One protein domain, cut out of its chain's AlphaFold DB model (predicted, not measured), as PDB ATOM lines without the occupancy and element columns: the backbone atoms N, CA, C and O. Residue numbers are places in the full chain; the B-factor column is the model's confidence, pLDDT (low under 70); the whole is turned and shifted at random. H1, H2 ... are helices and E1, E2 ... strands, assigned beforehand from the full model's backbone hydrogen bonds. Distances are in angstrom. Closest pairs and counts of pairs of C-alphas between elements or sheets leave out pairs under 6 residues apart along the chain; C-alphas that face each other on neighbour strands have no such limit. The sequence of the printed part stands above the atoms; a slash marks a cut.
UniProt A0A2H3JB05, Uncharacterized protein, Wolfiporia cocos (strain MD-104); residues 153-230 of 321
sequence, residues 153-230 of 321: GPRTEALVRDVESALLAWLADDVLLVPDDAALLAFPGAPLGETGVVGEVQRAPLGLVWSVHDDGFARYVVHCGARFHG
ATOM      1  N   GLY A 153      41.340  22.126 -43.458       79.06
ATOM      2  CA  GLY A 153      42.793  22.195 -43.619       79.06
ATOM      3  C   GLY A 153      43.521  20.893 -43.265       79.06
ATOM      4  O   GLY A 153      42.944  20.037 -42.594       79.06
ATOM      5  N   PRO A 154      44.810  20.762 -43.626       87.12
ATOM      6  CA  PRO A 154      45.596  19.526 -43.470       87.12
ATOM      7  C   PRO A 154      45.532  18.912 -42.059       87.12
ATOM      8  O   PRO A 154      45.588  17.699 -41.895       87.12
ATOM      9  N   ARG A 155      45.318  19.740 -41.029       89.31
ATOM     10  CA  ARG A 155      45.103  19.303 -39.641       89.31
ATOM     11  C   ARG A 155      43.823  18.479 -39.436       89.31
ATOM     12  O   ARG A 155      43.809  17.567 -38.617       89.31
ATOM     13  N   THR A 156      42.744  18.807 -40.143       92.06
ATOM     14  CA  THR A 156      41.486  18.046 -40.086       92.06
ATOM     15  C   THR A 156      41.662  16.682 -40.729       92.06
ATOM     16  O   THR A 156      41.241  15.685 -40.153       92.06
ATOM     17  N   GLU A 157      42.293  16.638 -41.901       92.50
ATOM     18  CA  GLU A 157      42.566  15.389 -42.610       92.50
ATOM     19  C   GLU A 157      43.449  14.459 -41.772       92.50
ATOM     20  O   GLU A 157      43.093  13.296 -41.586       92.50
ATOM     21  N   ALA A 158      44.528  14.989 -41.183       94.44
ATOM     22  CA  ALA A 158      45.392  14.241 -40.272       94.44
ATOM     23  C   ALA A 158      44.605  13.665 -39.084       94.44
ATOM     24  O   ALA A 158      44.672  12.469 -38.821       94.44
ATOM     25  N   LEU A 159      43.766  14.477 -38.433       95.50
ATOM     26  CA  LEU A 159      42.963  14.020 -37.298       95.50
ATOM     27  C   LEU A 159      41.939  12.942 -37.683       95.50
ATOM     28  O   LEU A 159      41.739  11.983 -36.938       95.50
ATOM     29  N   VAL A 160      41.266  13.094 -38.829       96.12
ATOM     30  CA  VAL A 160      40.321  12.086 -39.333       96.12
ATOM     31  C   VAL A 160      41.060  10.781 -39.613       96.12
ATOM     32  O   VAL A 160      40.603   9.727 -39.174       96.12
ATOM     33  N   ARG A 161      42.223  10.857 -40.266       96.19
ATOM     34  CA  ARG A 161      43.074   9.705 -40.575       96.19
ATOM     35  C   ARG A 161      43.588   9.005 -39.311       96.19
ATOM     36  O   ARG A 161      43.541   7.776 -39.245       96.19
ATOM     37  N   ASP A 162      44.026   9.754 -38.304       96.12
ATOM     38  CA  ASP A 162      44.481   9.220 -37.012       96.12
ATOM     39  C   ASP A 162      43.345   8.458 -36.300       96.12
ATOM     40  O   ASP A 162      43.517   7.329 -35.841       96.12
ATOM     41  N   VAL A 163      42.142   9.040 -36.267       96.00
ATOM     42  CA  VAL A 163      40.959   8.424 -35.641       96.00
ATOM     43  C   VAL A 163      40.479   7.189 -36.407       96.00
ATOM     44  O   VAL A 163      40.142   6.175 -35.790       96.00
ATOM     45  N   GLU A 164      40.419   7.265 -37.735       96.19
ATOM     46  CA  GLU A 164      39.964   6.165 -38.591       96.19
ATOM     47  C   GLU A 164      40.946   4.994 -38.558       96.19
ATOM     48  O   GLU A 164      40.526   3.857 -38.356       96.19
ATOM     49  N   SER A 165      42.252   5.257 -38.664       95.50
ATOM     50  CA  SER A 165      43.276   4.209 -38.579       95.50
ATOM     51  C   SER A 165      43.245   3.485 -37.233       95.50
ATOM     52  O   SER A 165      43.307   2.258 -37.207       95.50
ATOM     53  N   ALA A 166      43.052   4.204 -36.123       94.31
ATOM     54  CA  ALA A 166      42.917   3.593 -34.804       94.31
ATOM     55  C   ALA A 166      41.657   2.722 -34.674       94.31
ATOM     56  O   ALA A 166      41.721   1.634 -34.097       94.31
ATOM     57  N   LEU A 167      40.522   3.172 -35.225       93.94
ATOM     58  CA  LEU A 167      39.283   2.386 -35.267       93.94
ATOM     59  C   LEU A 167      39.425   1.141 -36.132       93.94
ATOM     60  O   LEU A 167      38.988   0.071 -35.719       93.94
ATOM     61  N   LEU A 168      40.013   1.276 -37.319       94.38
ATOM     62  CA  LEU A 168      40.216   0.160 -38.234       94.38
ATOM     63  C   LEU A 168      41.211  -0.845 -37.663       94.38
ATOM     64  O   LEU A 168      40.939  -2.034 -37.743       94.38
ATOM     65  N   ALA A 169      42.294  -0.390 -37.027       92.94
ATOM     66  CA  ALA A 169      43.213  -1.269 -36.311       92.94
ATOM     67  C   ALA A 169      42.483  -2.030 -35.198       92.94
ATOM     68  O   ALA A 169      42.570  -3.246 -35.132       92.94
ATOM     69  N   TRP A 170      41.675  -1.345 -34.384       91.81
ATOM     70  CA  TRP A 170      40.882  -2.000 -33.339       91.81
ATOM     71  C   TRP A 170      39.840  -2.994 -33.879       91.81
ATOM     72  O   TRP A 170      39.575  -4.002 -33.235       91.81
ATOM     73  N   LEU A 171      39.236  -2.718 -35.039       91.31
ATOM     74  CA  LEU A 171      38.271  -3.617 -35.685       91.31
ATOM     75  C   LEU A 171      38.934  -4.793 -36.415       91.31
ATOM     76  O   LEU A 171      38.300  -5.835 -36.570       91.31
ATOM     77  N   ALA A 172      40.147  -4.595 -36.933       92.06
ATOM     78  CA  ALA A 172      40.903  -5.599 -37.673       92.06
ATOM     79  C   ALA A 172      41.659  -6.540 -36.737       92.06
ATOM     80  O   ALA A 172      41.765  -7.733 -37.024       92.06
ATOM     81  N   ASP A 173      42.165  -6.007 -35.627       82.94
ATOM     82  CA  ASP A 173      42.746  -6.825 -34.591       82.94
ATOM     83  C   ASP A 173      41.612  -7.631 -33.942       82.94
ATOM     84  O   ASP A 173      40.805  -7.111 -33.168       82.94
ATOM     85  N   ASP A 174      41.565  -8.931 -34.232       66.31
ATOM     86  CA  ASP A 174      40.815  -9.911 -33.446       66.31
ATOM     87  C   ASP A 174      41.534 -10.074 -32.097       66.31
ATOM     88  O   ASP A 174      42.151 -11.101 -31.800       66.31
ATOM     89  N   VAL A 175      41.603  -8.984 -31.319       59.91
ATOM     90  CA  VAL A 175      42.383  -8.967 -30.089       59.91
ATOM     91  C   VAL A 175      41.650  -9.848 -29.086       59.91
ATOM     92  O   VAL A 175      40.711  -9.423 -28.409       59.91
ATOM     93  N   LEU A 176      42.132 -11.078 -28.938       66.06
ATOM     94  CA  LEU A 176      41.948 -11.883 -27.738       66.06
ATOM     95  C   LEU A 176      42.717 -11.207 -26.591       66.06
ATOM     96  O   LEU A 176      43.728 -11.722 -26.118       66.06
ATOM     97  N   LEU A 177      42.281 -10.017 -26.160       62.03
ATOM     98  CA  LEU A 177      42.795  -9.436 -24.925       62.03
ATOM     99  C   LEU A 177      42.366 -10.367 -23.802       62.03
ATOM    100  O   LEU A 177      41.169 -10.603 -23.602       62.03
ATOM    101  N   VAL A 178      43.355 -10.895 -23.086       65.12
ATOM    102  CA  VAL A 178      43.128 -11.590 -21.827       65.12
ATOM    103  C   VAL A 178      42.336 -10.617 -20.946       65.12
ATOM    104  O   VAL A 178      42.818  -9.514 -20.686       65.12
ATOM    105  N   PRO A 179      41.102 -10.957 -20.533       63.81
ATOM    106  CA  PRO A 179      40.200 -10.015 -19.869       63.81
ATOM    107  C   PRO A 179      40.754  -9.453 -18.550       63.81
ATOM    108  O   PRO A 179      40.264  -8.425 -18.083       63.81
ATOM    109  N   ASP A 180      41.779 -10.094 -17.985       69.06
ATOM    110  CA  ASP A 180      42.454  -9.671 -16.759       69.06
ATOM    111  C   ASP A 180      43.555  -8.618 -16.981       69.06
ATOM    112  O   ASP A 180      43.870  -7.882 -16.048       69.06
ATOM    113  N   ASP A 181      44.055  -8.441 -18.211       68.12
ATOM    114  CA  ASP A 181      45.006  -7.374 -18.568       68.12
ATOM    115  C   ASP A 181      44.279  -6.094 -19.006       68.12
ATOM    116  O   ASP A 181      44.706  -5.358 -19.901       68.12
ATOM    117  N   ALA A 182      43.148  -5.795 -18.364       66.12
ATOM    118  CA  ALA A 182      42.526  -4.489 -18.484       66.12
ATOM    119  C   ALA A 182      43.470  -3.448 -17.866       66.12
ATOM    120  O   ALA A 182      43.387  -3.146 -16.673       66.12
ATOM    121  N   ALA A 183      44.379  -2.922 -18.691       69.62
ATOM    122  CA  ALA A 183      45.329  -1.892 -18.313       69.62
ATOM    123  C   ALA A 183      44.598  -0.790 -17.542       69.62
ATOM    124  O   ALA A 183      43.545  -0.296 -17.967       69.62
ATOM    125  N   LEU A 184      45.133  -0.448 -16.367       81.88
ATOM    126  CA  LEU A 184      44.601   0.630 -15.544       81.88
ATOM    127  C   LEU A 184      44.481   1.887 -16.412       81.88
ATOM    128  O   LEU A 184      45.415   2.222 -17.134       81.88
ATOM    129  N   LEU A 185      43.328   2.563 -16.341       85.19
ATOM    130  CA  LEU A 185      43.048   3.782 -17.102       85.19
ATOM    131  C   LEU A 185      44.153   4.820 -16.855       85.19
ATOM    132  O   LEU A 185      44.150   5.504 -15.829       85.19
ATOM    133  N   ALA A 186      45.094   4.934 -17.789       84.62
ATOM    134  CA  ALA A 186      46.174   5.901 -17.725       84.62
ATOM    135  C   ALA A 186      45.695   7.198 -18.382       84.62
ATOM    136  O   ALA A 186      45.370   7.215 -19.565       84.62
ATOM    137  N   PHE A 187      45.627   8.285 -17.616       87.12
ATOM    138  CA  PHE A 187      45.348   9.621 -18.143       87.12
ATOM    139  C   PHE A 187      46.657  10.420 -18.202       87.12
ATOM    140  O   PHE A 187      47.405  10.382 -17.223       87.12
ATOM    141  N   PRO A 188      46.942  11.149 -19.297       85.69
ATOM    142  CA  PRO A 188      46.045  11.471 -20.418       85.69
ATOM    143  C   PRO A 188      45.846  10.352 -21.461       85.69
ATOM    144  O   PRO A 188      44.959  10.489 -22.298       85.69
ATOM    145  N   GLY A 189      46.580   9.241 -21.374       91.12
ATOM    146  CA  GLY A 189      46.537   8.131 -22.335       91.12
ATOM    147  C   GLY A 189      47.709   8.178 -23.315       91.12
ATOM    148  O   GLY A 189      48.521   9.102 -23.265       91.12
ATOM    149  N   ALA A 190      47.816   7.178 -24.189       93.69
ATOM    150  CA  ALA A 190      48.789   7.185 -25.281       93.69
ATOM    151  C   ALA A 190      48.302   8.137 -26.391       93.69
ATOM    152  O   ALA A 190      47.147   8.015 -26.800       93.69
ATOM    153  N   PRO A 191      49.111   9.093 -26.878       95.88
ATOM    154  CA  PRO A 191      48.671  10.011 -27.927       95.88
ATOM    155  C   PRO A 191      48.308   9.246 -29.207       95.88
ATOM    156  O   PRO A 191      49.006   8.315 -29.609       95.88
ATOM    157  N   LEU A 192      47.198   9.636 -29.834       94.44
ATOM    158  CA  LEU A 192      46.715   9.058 -31.082       94.44
ATOM    159  C   LEU A 192      47.332   9.809 -32.269       94.44
ATOM    160  O   LEU A 192      47.041  10.991 -32.470       94.44
ATOM    161  N   GLY A 193      48.153   9.107 -33.049       93.38
ATOM    162  CA  GLY A 193      48.763   9.634 -34.269       93.38
ATOM    163  C   GLY A 193      49.711  10.815 -34.042       93.38
ATOM    164  O   GLY A 193      50.286  10.977 -32.965       93.38
ATOM    165  N   GLU A 194      49.889  11.632 -35.079       92.94
ATOM    166  CA  GLU A 194      50.822  12.772 -35.072       92.94
ATOM    167  C   GLU A 194      50.211  14.012 -34.413       92.94
ATOM    168  O   GLU A 194      50.920  14.851 -33.857       92.94
ATOM    169  N   THR A 195      48.881  14.132 -34.455       91.94
ATOM    170  CA  THR A 195      48.193  15.347 -34.009       91.94
ATOM    171  C   THR A 195      48.223  15.496 -32.481       91.94
ATOM    172  O   THR A 195      48.160  16.614 -31.973       91.94
ATOM    173  N   GLY A 196      48.258  14.385 -31.732       93.75
ATOM    174  CA  GLY A 196      48.335  14.369 -30.261       93.75
ATOM    175  C   GLY A 196      47.126  14.965 -29.516       93.75
ATOM    176  O   GLY A 196      47.119  15.013 -28.290       93.75
ATOM    177  N   VAL A 197      46.086  15.415 -30.228       94.50
ATOM    178  CA  VAL A 197      44.882  16.055 -29.652       94.50
ATOM    179  C   VAL A 197      43.955  15.039 -28.970       94.50
ATOM    180  O   VAL A 197      43.221  15.376 -28.034       94.50
ATOM    181  N   VAL A 198      43.976  13.793 -29.445       95.12
ATOM    182  CA  VAL A 198      43.193  12.673 -28.913       95.12
ATOM    183  C   VAL A 198      44.160  11.682 -28.277       95.12
ATOM    184  O   VAL A 198      45.158  11.328 -28.893       95.12
ATOM    185  N   GLY A 199      43.872  11.238 -27.057       95.25
ATOM    186  CA  GLY A 199      44.622  10.186 -26.377       95.25
ATOM    187  C   GLY A 199      43.806   8.901 -26.278       95.25
ATOM    188  O   GLY A 199      42.606   8.920 -25.998       95.25
ATOM    189  N   GLU A 200      44.440   7.758 -26.494       93.50
ATOM    190  CA  GLU A 200      43.881   6.445 -26.207       93.50
ATOM    191  C   GLU A 200      44.112   6.091 -24.735       93.50
ATOM    192  O   GLU A 200      45.243   5.934 -24.280       93.50
ATOM    193  N   VAL A 201      43.022   6.000 -23.971       93.62
ATOM    194  CA  VAL A 201      43.053   5.697 -22.531       93.62
ATOM    195  C   VAL A 201      42.911   4.197 -22.296       93.62
ATOM    196  O   VAL A 201      43.504   3.657 -21.365       93.62
ATOM    197  N   GLN A 202      42.091   3.524 -23.110       90.25
ATOM    198  CA  GLN A 202      41.846   2.091 -22.974       90.25
ATOM    199  C   GLN A 202      41.453   1.454 -24.306       90.25
ATOM    200  O   GLN A 202      40.525   1.923 -24.973       90.25
ATOM    201  N   ARG A 203      42.088   0.318 -24.608       88.94
ATOM    202  CA  ARG A 203      41.687  -0.621 -25.658       88.94
ATOM    203  C   ARG A 203      41.130  -1.885 -25.024       88.94
ATOM    204  O   ARG A 203      41.805  -2.511 -24.215       88.94
ATOM    205  N   ALA A 204      39.903  -2.257 -25.368       86.44
ATOM    206  CA  ALA A 204      39.284  -3.514 -24.957       86.44
ATOM    207  C   ALA A 204      38.523  -4.133 -26.141       86.44
ATOM    208  O   ALA A 204      38.055  -3.392 -27.007       86.44
ATOM    209  N   PRO A 205      38.295  -5.460 -26.181       84.75
ATOM    210  CA  PRO A 205      37.574  -6.089 -27.296       84.75
ATOM    211  C   PRO A 205      36.126  -5.587 -27.415       84.75
ATOM    212  O   PRO A 205      35.516  -5.611 -28.475       84.75
ATOM    213  N   LEU A 206      35.566  -5.101 -26.303       84.88
ATOM    214  CA  LEU A 206      34.197  -4.596 -26.221       84.88
ATOM    215  C   LEU A 206      34.096  -3.071 -26.338       84.88
ATOM    216  O   LEU A 206      32.985  -2.538 -26.343       84.88
ATOM    217  N   GLY A 207      35.217  -2.351 -26.390       87.56
ATOM    218  CA  GLY A 207      35.165  -0.900 -26.466       87.56
ATOM    219  C   GLY A 207      36.517  -0.208 -26.486       87.56
ATOM    220  O   GLY A 207      37.522  -0.712 -25.996       87.56
ATOM    221  N   LEU A 208      36.485   1.007 -27.019       89.88
ATOM    222  CA  LEU A 208      37.622   1.905 -27.125       89.88
ATOM    223  C   LEU A 208      37.313   3.174 -26.319       89.88
ATOM    224  O   LEU A 208      36.240   3.770 -26.482       89.88
ATOM    225  N   VAL A 209      38.221   3.573 -25.429       91.75
ATOM    226  CA  VAL A 209      38.069   4.767 -24.585       91.75
ATOM    227  C   VAL A 209      39.110   5.799 -24.987       91.75
ATOM    228  O   VAL A 209      40.312   5.563 -24.883       91.75
ATOM    229  N   TRP A 210      38.625   6.967 -25.398       93.75
ATOM    230  CA  TRP A 210      39.448   8.098 -25.810       93.75
ATOM    231  C   TRP A 210      39.312   9.278 -24.848       93.75
ATOM    232  O   TRP A 210      38.205   9.599 -24.401       93.75
ATOM    233  N   SER A 211      40.429   9.943 -24.573       93.81
ATOM    234  CA  SER A 211      40.500  11.274 -23.979       93.81
ATOM    235  C   SER A 211      40.604  12.307 -25.104       93.81
ATOM    236  O   SER A 211      41.286  12.105 -26.105       93.81
ATOM    237  N   VAL A 212      39.884  13.418 -24.970       94.75
ATOM    238  CA  VAL A 212      39.978  14.544 -25.907       94.75
ATOM    239  C   VAL A 212      40.137  15.809 -25.081       94.75
ATOM    240  O   VAL A 212      39.299  16.084 -24.217       94.75
ATOM    241  N   HIS A 213      41.208  16.557 -25.324       89.00
ATOM    242  CA  HIS A 213      41.544  17.769 -24.577       89.00
ATOM    243  C   HIS A 213      40.716  18.958 -25.055       89.00
ATOM    244  O   HIS A 213      41.080  19.542 -26.064       89.00
ATOM    245  N   ASP A 214      39.606  19.272 -24.373       89.88
ATOM    246  CA  ASP A 214      38.707  20.436 -24.555       89.88
ATOM    247  C   ASP A 214      38.375  20.885 -25.995       89.88
ATOM    248  O   ASP A 214      37.670  21.865 -26.213       89.88
ATOM    249  N   ASP A 215      38.700  20.069 -26.989       92.81
ATOM    250  CA  ASP A 215      38.511  20.342 -28.397       92.81
ATOM    251  C   ASP A 215      37.146  19.783 -28.806       92.81
ATOM    252  O   ASP A 215      36.891  18.570 -28.817       92.81
ATOM    253  N   GLY A 216      36.208  20.700 -29.050       92.75
ATOM    254  CA  GLY A 216      34.866  20.363 -29.520       92.75
ATOM    255  C   GLY A 216      34.877  19.751 -30.921       92.75
ATOM    256  O   GLY A 216      34.070  18.862 -31.202       92.75
ATOM    257  N   PHE A 217      35.813  20.172 -31.771       93.69
ATOM    258  CA  PHE A 217      35.949  19.671 -33.131       93.69
ATOM    259  C   PHE A 217      36.516  18.253 -33.141       93.69
ATOM    260  O   PHE A 217      35.929  17.365 -33.764       93.69
ATOM    261  N   ALA A 218      37.573  17.993 -32.371       94.81
ATOM    262  CA  ALA A 218      38.102  16.640 -32.241       94.81
ATOM    263  C   ALA A 218      37.046  15.673 -31.695       94.81
ATOM    264  O   ALA A 218      36.851  14.596 -32.257       94.81
ATOM    265  N   ARG A 219      36.261  16.081 -30.685       94.50
ATOM    266  CA  ARG A 219      35.112  15.295 -30.192       94.50
ATOM    267  C   ARG A 219      34.091  14.982 -31.289       94.50
ATOM    268  O   ARG A 219      33.565  13.863 -31.318       94.50
ATOM    269  N   TYR A 220      33.817  15.941 -32.173       94.81
ATOM    270  CA  TYR A 220      32.914  15.767 -33.308       94.81
ATOM    271  C   TYR A 220      33.459  14.759 -34.328       94.81
ATOM    272  O   TYR A 220      32.760  13.795 -34.639       94.81
ATOM    273  N   VAL A 221      34.714  14.899 -34.770       95.12
ATOM    274  CA  VAL A 221      35.373  13.959 -35.705       95.12
ATOM    275  C   VAL A 221      35.340  12.535 -35.158       95.12
ATOM    276  O   VAL A 221      34.871  11.599 -35.807       95.12
ATOM    277  N   VAL A 222      35.737  12.403 -33.898       94.94
ATOM    278  CA  VAL A 222      35.740  11.170 -33.120       94.94
ATOM    279  C   VAL A 222      34.330  10.544 -33.086       94.94
ATOM    280  O   VAL A 222      34.183   9.327 -33.215       94.94
ATOM    281  N   HIS A 223      33.267  11.352 -32.964       93.88
ATOM    282  CA  HIS A 223      31.866  10.895 -33.025       93.88
ATOM    283  C   HIS A 223      31.429  10.445 -34.411       93.88
ATOM    284  O   HIS A 223      30.810   9.383 -34.531       93.88
ATOM    285  N   CYS A 224      31.762  11.216 -35.439       95.38
ATOM    286  CA  CYS A 224      31.452  10.882 -36.820       95.38
ATOM    287  C   CYS A 224      32.115   9.568 -37.242       95.38
ATOM    288  O   CYS A 224      31.409   8.699 -37.751       95.38
ATOM    289  N   GLY A 225      33.406   9.378 -36.946       94.69
ATOM    290  CA  GLY A 225      34.133   8.146 -37.271       94.69
ATOM    291  C   GLY A 225      33.492   6.913 -36.634       94.69
ATOM    292  O   GLY A 225      33.111   5.968 -37.321       94.69
ATOM    293  N   ALA A 226      33.234   6.948 -35.326       92.94
ATOM    294  CA  ALA A 226      32.586   5.818 -34.656       92.94
ATOM    295  C   ALA A 226      31.177   5.522 -35.197       92.94
ATOM    296  O   ALA A 226      30.799   4.360 -35.342       92.94
ATOM    297  N   ARG A 227      30.396   6.563 -35.518       93.75
ATOM    298  CA  ARG A 227      29.066   6.397 -36.118       93.75
ATOM    299  C   ARG A 227      29.149   5.799 -37.522       93.75
ATOM    300  O   ARG A 227      28.307   4.966 -37.854       93.75
ATOM    301  N   PHE A 228      30.131   6.210 -38.318       95.19
ATOM    302  CA  PHE A 228      30.365   5.701 -39.668       95.19
ATOM    303  C   PHE A 228      30.670   4.196 -39.656       95.19
ATOM    304  O   PHE A 228      30.035   3.446 -40.394       95.19
ATOM    305  N   HIS A 229      31.516   3.737 -38.730       92.88
ATOM    306  CA  HIS A 229      31.832   2.311 -38.558       92.88
ATOM    307  C   HIS A 229      30.800   1.525 -37.725       92.88
ATOM    308  O   HIS A 229      30.990   0.344 -37.454       92.88
ATOM    309  N   GLY A 230      29.696   2.152 -37.302       91.75
ATOM    310  CA  GLY A 230      28.645   1.482 -36.529       91.75
ATOM    311  C   GLY A 230      29.054   1.077 -35.106       91.75
ATOM    312  O   GLY A 230      28.378   0.256 -34.487       91.75
TER     313      GLY A 230
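Overview. This is residues 153 to 230 of the 321 residues of an uncharacterized protein of Wolfiporia cocos (strain MD-104) (UniProt A0A2H3JB05). A small two-stranded hairpin, E1 and E2, has both helices packed on one side of it: the long helix H1 runs lengthwise along the hairpin, and the shorter H2 packs on H1 and lies nearer to E2 than to E1. A long loop, residues 173 to 197, swings from the end of H1 out past the turn of the hairpin and comes back along E1. The printed part has 78 residues with two named helices and two named strands, in the order H1, E1, E2, H2; the sheet order is E1 - E2, antiparallel, and the class is mixed, helices and strands. The whole is compact, with a radius of gyration of the C-alphas of 12.5 A, and its outline is elongated, 41 by 25 by 19 A.

Arrangement. E1, residues 198 to 204, and E2, residues 207 to 212, form a hairpin of antiparallel neighbour strands, with 162 degrees between their directions. N 199 and O 211 are 2.9 A apart and N 211 and O 199 are 2.8 A apart, both within hydrogen-bond range. Residues 190 to 191, in a stretch too short to be named, pair antiparallel with residues 199 to 200 of E1. H1, residues 154 to 172, comes closest to E1 at the C-alphas of Trp 170 and Arg 203, 7.8 A apart. H1 and E2 are near each other, with 5 pairs of C-alphas within 10 A. H2, residues 216 to 228, comes closest to E2 at the C-alphas of Val 212 and Arg 219, 6.5 A apart. H1 touches H2 with residues 159 to 167 alone; the closest C-alphas, of Glu 164 and Gly 225, are 6.3 A apart. Their lines stand at a steep tilt of 40 degrees, and they run the same way. In H1 and H2 every O i to N i+4 pair is within hydrogen-bond range.

Along the chain. E1 is 17.1 A long and E2, which follows it, is 16.2 A. H1 begins at C-alpha 154, (45.596, 19.526, -43.470), and is 26.2 A long. H2 is 18.4 A long and ends at C-alpha 228, (30.365, 5.701, -39.668).

Size, cuts and confidence. The C-alphas of Gly 153 and Asp 180 are the two farthest apart, at 41.7 A. The printed part has no cut. The links from E1 to E2 and from E2 to H2 are tight, and the link from H1 to E1, 25 residues, is long. The mean pLDDT of the printed part is 88.6; residues 174 to 183, within that long link, are under 70.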